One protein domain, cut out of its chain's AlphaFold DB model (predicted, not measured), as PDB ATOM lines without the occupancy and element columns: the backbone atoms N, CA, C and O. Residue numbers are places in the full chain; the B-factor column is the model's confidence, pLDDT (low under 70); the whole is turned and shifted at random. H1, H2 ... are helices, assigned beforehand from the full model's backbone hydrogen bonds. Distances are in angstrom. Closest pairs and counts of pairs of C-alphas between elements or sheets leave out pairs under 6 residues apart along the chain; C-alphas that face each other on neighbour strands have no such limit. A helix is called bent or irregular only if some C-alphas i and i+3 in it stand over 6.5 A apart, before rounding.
ATOM      1  N   ALA A   7     202.005 220.164 267.053       95.75
ATOM      2  CA  ALA A   7     201.600 220.587 265.713       95.75
ATOM      3  C   ALA A   7     202.564 221.633 265.133       95.75
ATOM      4  O   ALA A   7     203.011 221.493 263.996       95.75
ATOM      5  N   GLU A   8     202.950 222.626 265.934       96.25
ATOM      6  CA  GLU A   8     203.914 223.656 265.536       96.25
ATOM      7  C   GLU A   8     205.312 223.064 265.314       96.25
ATOM      8  O   GLU A   8     205.995 223.446 264.366       96.25
ATOM      9  N   MET A   9     205.724 222.082 266.126       96.62
ATOM     10  CA  MET A   9     206.994 221.370 265.927       96.62
ATOM     11  C   MET A   9     207.035 220.627 264.583       96.62
ATOM     12  O   MET A   9     208.050 220.671 263.889       96.62
ATOM     13  N   ARG A  10     205.930 219.974 264.190       97.38
ATOM     14  CA  ARG A  10     205.822 219.298 262.886       97.38
ATOM     15  C   ARG A  10     205.880 220.291 261.730       97.38
ATOM     16  O   ARG A  10     206.691 220.106 260.828       97.38
ATOM     17  N   ALA A  11     205.099 221.369 261.798       97.62
ATOM     18  CA  ALA A  11     205.102 222.409 260.770       97.62
ATOM     19  C   ALA A  11     206.495 223.042 260.597       97.62
ATOM     20  O   ALA A  11     206.949 223.251 259.473       97.62
ATOM     21  N   ALA A  12     207.211 223.287 261.699       96.69
ATOM     22  CA  ALA A  12     208.577 223.801 261.658       96.69
ATOM     23  C   ALA A  12     209.559 222.809 261.011       96.69
ATOM     24  O   ALA A  12     210.385 223.213 260.190       96.69
ATOM     25  N   ALA A  13     209.455 221.515 261.329       97.75
ATOM     26  CA  ALA A  13     210.285 220.480 260.713       97.75
ATOM     27  C   ALA A  13     210.018 220.351 259.202       97.75
ATOM     28  O   ALA A  13     210.957 220.304 258.406       97.75
ATOM     29  N   GLU A  14     208.750 220.357 258.786       98.25
ATOM     30  CA  GLU A  14     208.361 220.328 257.371       98.25
ATOM     31  C   GLU A  14     208.876 221.558 256.614       98.25
ATOM     32  O   GLU A  14     209.461 221.430 255.531       98.25
ATOM     33  N   ALA A  15     208.726 222.749 257.199       97.88
ATOM     34  CA  ALA A  15     209.228 223.992 256.623       97.88
ATOM     35  C   ALA A  15     210.758 223.973 256.464       97.88
ATOM     36  O   ALA A  15     211.267 224.406 255.430       97.88
ATOM     37  N   ALA A  16     211.486 223.416 257.437       98.06
ATOM     38  CA  ALA A  16     212.941 223.284 257.379       98.06
ATOM     39  C   ALA A  16     213.407 222.294 256.293       98.06
ATOM     40  O   ALA A  16     214.391 222.549 255.598       98.06
ATOM     41  N   LEU A  17     212.692 221.178 256.107       98.44
ATOM     42  CA  LEU A  17     213.037 220.158 255.111       98.44
ATOM     43  C   LEU A  17     212.698 220.582 253.679       98.44
ATOM     44  O   LEU A  17     213.422 220.237 252.741       98.44
ATOM     45  N   THR A  18     211.606 221.325 253.492       98.31
ATOM     46  CA  THR A  18     211.020 221.589 252.170       98.31
ATOM     47  C   THR A  18     212.007 222.174 251.144       98.31
ATOM     48  O   THR A  18     212.053 221.654 250.023       98.31
ATOM     49  N   PRO A  19     212.830 223.198 251.450       98.19
ATOM     50  CA  PRO A  19     213.744 223.776 250.462       98.19
ATOM     51  C   PRO A  19     214.783 222.771 249.947       98.19
ATOM     52  O   PRO A  19     214.970 222.637 248.733       98.19
ATOM     53  N   LEU A  20     215.419 222.022 250.855       98.38
ATOM     54  CA  LEU A  20     216.418 221.012 250.499       98.38
ATOM     55  C   LEU A  20     215.780 219.796 249.827       98.38
ATOM     56  O   LEU A  20     216.306 219.317 248.824       98.38
ATOM     57  N   GLY A  21     214.616 219.348 250.304       98.50
ATOM     58  CA  GLY A  21     213.847 218.275 249.675       98.50
ATOM     59  C   GLY A  21     213.497 218.602 248.221       98.50
ATOM     60  O   GLY A  21     213.777 217.812 247.321       98.50
ATOM     61  N   ARG A  22     212.992 219.815 247.956       98.56
ATOM     62  CA  ARG A  22     212.690 220.289 246.592       98.56
ATOM     63  C   ARG A  22     213.929 220.420 245.711       98.56
ATOM     64  O   ARG A  22     213.829 220.218 244.503       98.56
ATOM     65  N   LYS A  23     215.079 220.808 246.271       98.50
ATOM     66  CA  LYS A  23     216.347 220.838 245.525       98.50
ATOM     67  C   LYS A  23     216.783 219.420 245.152       98.50
ATOM     68  O   LYS A  23     217.117 219.177 243.999       98.50
ATOM     69  N   ARG A  24     216.719 218.486 246.103       98.31
ATOM     70  CA  ARG A  24     217.072 217.079 245.883       98.31
ATOM     71  C   ARG A  24     216.200 216.432 244.809       98.31
ATOM     72  O   ARG A  24     216.743 215.772 243.940       98.31
ATOM     73  N   ILE A  25     214.883 216.654 244.837       98.50
ATOM     74  CA  ILE A  25     213.956 216.132 243.815       98.50
ATOM     75  C   ILE A  25     214.354 216.605 242.413       98.50
ATOM     76  O   ILE A  25     214.406 215.800 241.491       98.50
ATOM     77  N   ARG A  26     214.672 217.896 242.254       98.38
ATOM     78  CA  ARG A  26     215.092 218.453 240.958       98.38
ATOM     79  C   ARG A  26     216.392 217.831 240.453       98.38
ATOM     80  O   ARG A  26     216.438 217.389 239.317       98.38
ATOM     81  N   LEU A  27     217.402 217.740 241.318       98.12
ATOM     82  CA  LEU A  27     218.685 217.128 240.964       98.12
ATOM     83  C   LEU A  27     218.547 215.642 240.622       98.12
ATOM     84  O   LEU A  27     219.225 215.169 239.722       98.12
ATOM     85  N   LEU A  28     217.666 214.909 241.307       97.00
ATOM     86  CA  LEU A  28     217.379 213.519 240.950       97.00
ATOM     87  C   LEU A  28     216.757 213.412 239.560       97.00
ATOM     88  O   LEU A  28     217.224 212.611 238.770       97.00
ATOM     89  N   ALA A  29     215.787 214.265 239.228       97.75
ATOM     90  CA  ALA A  29     215.195 214.265 237.892       97.75
ATOM     91  C   ALA A  29     216.207 214.630 236.787       97.75
ATOM     92  O   ALA A  29     216.084 214.171 235.656       97.75
ATOM     93  N   GLU A  30     217.196 215.474 237.089       97.19
ATOM     94  CA  GLU A  30     218.306 215.758 236.172       97.19
ATOM     95  C   GLU A  30     219.244 214.553 236.026       97.19
ATOM     96  O   GLU A  30     219.631 214.221 234.908       97.19
ATOM     97  N   LEU A  31     219.564 213.870 237.130       95.31
ATOM     98  CA  LEU A  31     220.351 212.638 237.102       95.31
ATOM     99  C   LEU A  31     219.641 211.529 236.322       95.31
ATOM    100  O   LEU A  31     220.293 210.887 235.512       95.31
ATOM    101  N   ASP A  32     218.329 211.356 236.487       95.06
ATOM    102  CA  ASP A  32     217.552 210.340 235.766       95.06
ATOM    103  C   ASP A  32     217.653 210.534 234.241       95.06
ATOM    104  O   ASP A  32     217.877 209.576 233.507       95.06
ATOM    105  N   LYS A  33     217.593 211.783 233.755       96.56
ATOM    106  CA  LYS A  33     217.799 212.097 232.326       96.56
ATOM    107  C   LYS A  33     219.207 211.741 231.853       96.56
ATOM    108  O   LYS A  33     219.380 211.180 230.777       96.56
ATOM    109  N   ILE A  34     220.219 212.048 232.665       95.94
ATOM    110  CA  ILE A  34     221.605 211.674 232.365       95.94
ATOM    111  C   ILE A  34     221.745 210.144 232.338       95.94
ATOM    112  O   ILE A  34     222.445 209.611 231.480       95.94
ATOM    113  N   GLU A  35     221.079 209.416 233.239       94.44
ATOM    114  CA  GLU A  35     221.085 207.949 233.241       94.44
ATOM    115  C   GLU A  35     220.438 207.360 231.975       94.44
ATOM    116  O   GLU A  35     220.956 206.374 231.441       94.44
ATOM    117  N   GLU A  36     219.359 207.964 231.463       94.62
ATOM    118  CA  GLU A  36     218.738 207.581 230.183       94.62
ATOM    119  C   GLU A  36     219.718 207.725 229.009       94.62
ATOM    120  O   GLU A  36     219.836 206.809 228.192       94.62
ATOM    121  N   GLU A  37     220.476 208.823 228.956       96.06
ATOM    122  CA  GLU A  37     221.504 209.054 227.931       96.06
ATOM    123  C   GLU A  37     222.723 208.127 228.096       96.06
ATOM    124  O   GLU A  37     223.289 207.642 227.113       96.06
ATOM    125  N   LEU A  38     223.129 207.847 229.339       96.00
ATOM    126  CA  LEU A  38     224.272 206.985 229.638       96.00
ATOM    127  C   LEU A  38     223.999 205.516 229.333       96.00
ATOM    128  O   LEU A  38     224.925 204.807 228.938       96.00
ATOM    129  N   ARG A  39     222.767 205.032 229.520       95.56
ATOM    130  CA  ARG A  39     222.426 203.609 229.372       95.56
ATOM    131  C   ARG A  39     222.933 202.977 228.061       95.56
ATOM    132  O   ARG A  39     223.669 201.993 228.165       95.56
ATOM    133  N   PRO A  40     222.629 203.503 226.856       96.00
ATOM    134  CA  PRO A  40     223.123 202.909 225.609       96.00
ATOM    135  C   PRO A  40     224.653 202.978 225.477       96.00
ATOM    136  O   PRO A  40     225.269 202.076 224.908       96.00
ATOM    137  N   LEU A  41     225.289 204.016 226.032       97.31
ATOM    138  CA  LEU A  41     226.749 204.160 226.032       97.31
ATOM    139  C   LEU A  41     227.414 203.126 226.947       97.31
ATOM    140  O   LEU A  41     228.432 202.536 226.584       97.31
ATOM    141  N   VAL A  42     226.821 202.866 228.114       97.31
ATOM    142  CA  VAL A  42     227.251 201.811 229.038       97.31
ATOM    143  C   VAL A  42     227.091 200.435 228.394       97.31
ATOM    144  O   VAL A  42     228.033 199.645 228.441       97.31
ATOM    145  N   GLY A  43     225.956 200.163 227.743       96.69
ATOM    146  CA  GLY A  43     225.738 198.922 226.989       96.69
ATOM    147  C   GLY A  43     226.795 198.714 225.900       96.69
ATOM    148  O   GLY A  43     227.432 197.661 225.828       96.69
ATOM    149  N   ALA A  44     227.084 199.753 225.112       96.62
ATOM    150  CA  ALA A  44     228.139 199.713 224.100       96.62
ATOM    151  C   ALA A  44     229.534 199.458 224.698       96.62
ATOM    152  O   ALA A  44     230.282 198.639 224.165       96.62
ATOM    153  N   ALA A  45     229.870 200.103 225.819       97.50
ATOM    154  CA  ALA A  45     231.137 199.891 226.516       97.50
ATOM    155  C   ALA A  45     231.274 198.451 227.042       97.50
ATOM    156  O   ALA A  45     232.343 197.850 226.935       97.50
ATOM    157  N   LEU A  46     230.189 197.873 227.565       96.12
ATOM    158  CA  LEU A  46     230.158 196.482 228.022       96.12
ATOM    159  C   LEU A  46     230.360 195.491 226.868       96.12
ATOM    160  O   LEU A  46     231.059 194.496 227.049       96.12
ATOM    161  N   ARG A  47     229.806 195.771 225.678       95.44
ATOM    162  CA  ARG A  47     229.982 194.931 224.474       95.44
ATOM    163  C   ARG A  47     231.426 194.867 223.976       95.44
ATOM    164  O   ARG A  47     231.800 193.878 223.358       95.44
ATOM    165  N   VAL A  48     232.227 195.894 224.251       97.19
ATOM    166  CA  VAL A  48     233.669 195.928 223.943       97.19
ATOM    167  C   VAL A  48     234.532 195.647 225.179       97.19
ATOM    168  O   VAL A  48     235.692 196.044 225.240       97.19
ATOM    169  N   GLU A  49     233.953 194.963 226.170       96.19
ATOM    170  CA  GLU A  49     234.629 194.429 227.358       96.19
ATOM    171  C   GLU A  49     235.272 195.478 228.284       96.19
ATOM    172  O   GLU A  49     236.196 195.172 229.043       96.19
ATOM    173  N   VAL A  50     234.758 196.717 228.311       96.88
ATOM    174  CA  VAL A  50     235.171 197.680 229.344       96.88
ATOM    175  C   VAL A  50     234.756 197.148 230.726       96.88
ATOM    176  O   VAL A  50     233.577 196.850 230.939       96.88
ATOM    177  N   PRO A  51     235.676 197.062 231.711       95.69
ATOM    178  CA  PRO A  51     235.344 196.518 233.025       95.69
ATOM    179  C   PRO A  51     234.235 197.308 233.733       95.69
ATOM    180  O   PRO A  51     234.314 198.532 233.844       95.69
ATOM    181  N   GLU A  52     233.264 196.611 234.336       95.44
ATOM    182  CA  GLU A  52     232.143 197.221 235.083       95.44
ATOM    183  C   GLU A  52     232.621 198.213 236.157       95.44
ATOM    184  O   GLU A  52     232.023 199.269 236.368       95.44
ATOM    185  N   ARG A  53     233.747 197.902 236.817       95.31
ATOM    186  CA  ARG A  53     234.389 198.800 237.784       95.31
ATOM    187  C   ARG A  53     234.796 200.127 237.142       95.31
ATOM    188  O   ARG A  53     234.564 201.171 237.741       95.31
ATOM    189  N   ARG A  54     235.399 200.085 235.952       97.06
ATOM    190  CA  ARG A  54     235.855 201.283 235.243       97.06
ATOM    191  C   ARG A  54     234.670 202.132 234.792       97.06
ATOM    192  O   ARG A  54     234.721 203.349 234.916       97.06
ATOM    193  N   ILE A  55     233.591 201.494 234.340       97.31
ATOM    194  CA  ILE A  55     232.339 202.179 234.001       97.31
ATOM    195  C   ILE A  55     231.781 202.908 235.230       97.31
ATOM    196  O   ILE A  55     231.476 204.095 235.140       97.31
ATOM    197  N   ALA A  56     231.710 202.242 236.386       95.75
ATOM    198  CA  ALA A  56     231.242 202.861 237.629       95.75
ATOM    199  C   ALA A  56     232.131 204.039 238.078       95.75
ATOM    200  O   ALA A  56     231.618 205.055 238.530       95.75
ATOM    201  N   GLU A  57     233.454 203.935 237.920       96.38
ATOM    202  CA  GLU A  57     234.389 205.033 238.214       96.38
ATOM    203  C   GLU A  57     234.176 206.252 237.302       96.38
ATOM    204  O   GLU A  57     234.292 207.383 237.764       96.38
ATOM    205  N   LEU A  58     233.868 206.033 236.019       96.56
ATOM    206  CA  LEU A  58     233.683 207.106 235.034       96.56
ATOM    207  C   LEU A  58     232.312 207.781 235.119       96.56
ATOM    208  O   LEU A  58     232.192 208.965 234.824       96.56
ATOM    209  N   THR A  59     231.280 207.022 235.480       95.12
ATOM    210  CA  THR A  59     229.878 207.466 235.402       95.12
ATOM    211  C   THR A  59     229.249 207.725 236.766       95.12
ATOM    212  O   THR A  59     228.130 208.218 236.835       95.12
ATOM    213  N   ALA A  60     229.936 207.355 237.852       95.62
ATOM    214  CA  ALA A  60     229.397 207.307 239.212       95.62
ATOM    215  C   ALA A  60     228.144 206.420 239.377       95.62
ATOM    216  O   ALA A  60     227.522 206.425 240.442       95.62
ATOM    217  N   LEU A  61     227.794 205.609 238.372       94.44
ATOM    218  CA  LEU A  61     226.703 204.652 238.482       94.44
ATOM    219  C   LEU A  61     227.027 203.597 239.538       94.44
ATOM    220  O   LEU A  61     228.135 203.053 239.611       94.44
ATOM    221  N   ALA A  62     226.016 203.239 240.325       93.31
ATOM    222  CA  ALA A  62     226.122 202.106 241.228       93.31
ATOM    223  C   ALA A  62     226.441 200.831 240.432       93.31
ATOM    224  O   ALA A  62     225.858 200.575 239.377       93.31
ATOM    225  N   ARG A  63     227.309 199.967 240.977       89.88
ATOM    226  CA  ARG A  63     227.671 198.691 240.325       89.88
ATOM    227  C   ARG A  63     226.448 197.836 239.983       89.88
ATOM    228  O   ARG A  63     226.426 197.199 238.938       89.88
ATOM    229  N   GLY A  64     225.416 197.859 240.831       92.81
ATOM    230  CA  GLY A  64     224.151 197.167 240.568       92.81
ATOM    231  C   GLY A  64     223.395 197.715 239.353       92.81
ATOM    232  O   GLY A  64     222.757 196.948 238.641       92.81
ATOM    233  N   THR A  65     223.495 199.015 239.064       93.31
ATOM    234  CA  THR A  65     222.920 199.611 237.848       93.31
ATOM    235  C   THR A  65     223.684 199.161 236.609       93.31
ATOM    236  O   THR A  65     223.057 198.680 235.671       93.31
ATOM    237  N   VAL A  66     225.022 199.203 236.634       95.00
ATOM    238  CA  VAL A  66     225.855 198.705 235.520       95.00
ATOM    239  C   VAL A  66     225.577 197.223 235.242       95.00
ATOM    240  O   VAL A  66     225.385 196.838 234.091       95.00
ATOM    241  N   ARG A  67     225.474 196.397 236.295       92.94
ATOM    242  CA  ARG A  67     225.116 194.977 236.168       92.94
ATOM    243  C   ARG A  67     223.731 194.783 235.543       92.94
ATOM    244  O   ARG A  67     223.606 193.980 234.628       92.94
ATOM    245  N   ARG A  68     222.712 195.533 235.977       93.94
ATOM    246  CA  ARG A  68     221.367 195.447 235.377       93.94
ATOM    247  C   ARG A  68     221.370 195.806 233.893       93.94
ATOM    248  O   ARG A  68     220.682 195.148 233.124       93.94
ATOM    249  N   ILE A  69     222.145 196.812 233.481       93.06
ATOM    250  CA  ILE A  69     222.277 197.178 232.060       93.06
ATOM    251  C   ILE A  69     222.884 196.009 231.273       93.06
ATOM    252  O   ILE A  69     222.335 195.612 230.252       93.06
ATOM    253  N   LYS A  70     223.946 195.385 231.801       90.44
ATOM    254  CA  LYS A  70     224.559 194.184 231.211       90.44
ATOM    255  C   LYS A  70     223.567 193.028 231.041       90.44
ATOM    256  O   LYS A  70     223.581 192.359 230.017       90.44
ATOM    257  N   GLU A  71     222.732 192.789 232.051       91.12
ATOM    258  CA  GLU A  71     221.717 191.724 232.054       91.12
ATOM    259  C   GLU A  71     220.534 192.028 231.123       91.12
ATOM    260  O   GLU A  71     219.902 191.100 230.628       91.12
ATOM    261  N   SER A  72     220.245 193.310 230.867       85.00
ATOM    262  CA  SER A  72     219.113 193.737 230.029       85.00
ATOM    263  C   SER A  72     219.390 193.611 228.526       85.00
ATOM    264  O   SER A  72     218.444 193.579 227.746       85.00
ATOM    265  N   GLY A  73     220.657 193.497 228.113       68.12
ATOM    266  CA  GLY A  73     221.039 193.315 226.706       68.12
ATOM    267  C   GLY A  73     220.916 194.562 225.818       68.12
ATOM    268  O   GLY A  73     221.039 194.423 224.601       68.12
TER     269      GLY A  73
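What this domain is: This is residues 7 to 73 of the 74 residues of an uncharacterized protein of Streptomyces albidoflavus (UniProt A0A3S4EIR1). One long, bent helix, H1, sticks out like a handle from a small compact head, where H2 and H3 fold back on its last turns. The free part of the handle is residues 7 to 33, and it makes most of the length. The printed part has 67 residues with three named helices, H1, H2 and H3 in chain order, and no named strand: all helix. It is extended, a rod spanning 58 by 20 by 18 A, with a radius of gyration of the C-alphas of 17.7 A.

Where its parts are: Find C-alpha 7 at (201.600, 220.587, 265.713), where H1, residues 7 to 47, begins. By its hydrogen bonds it was assigned as one helix, but it is bent: C-alphas 16 and 19 are 7.0 A apart. Its arm H1a, residues 7 to 16, measures 14.3 A, and H1b, residues 19 to 47, measures 42.1 A. H1b is itself irregular, with C-alphas 37 and 40 6.8 A apart and a kink of 40 degrees near residue 38. Next come H2, residues 52 to 59, 10.5 A, and H3, residues 63 to 72, 14.3 A, ending at C-alpha 72 (219.113, 193.737, 230.029).

How they stand to each other: H1a stands to H1b at a steep tilt of 47 degrees and is apart from H2 and H3. With residues 39 to 46 alone, H1b touches H3, closest at the C-alphas of Gly 43 and Ile 69, 6.4 A, at a steep tilt of 51 degrees, the same way. With residues 42 to 46 alone, H1b only just touches H2, with 3 pairs of C-alphas within 8 A, the closest those of Val 42 and Ile 55, 7.1 A. H2 touches H3, closest at the C-alphas of Ala 56 and Arg 63, 6.1 A, at a steep tilt of 69.9 degrees, only just short of about perpendicular. The helix packing is mostly crossed, with 0 of these 3 touching pairs at a shallow tilt. Each O i to N i+4 pair is within hydrogen-bond range in H1a, H2 and H3, and 23 of 25 are in H1b.

The domain as a whole: The farthest C-alphas, Glu 8 and Val 48, are 58.2 A apart. The links H1 to H2 and H2 to H3 are tight, and the printed part has no cut. The mean pLDDT of the printed part is 95.6, and residue 73 is under 70.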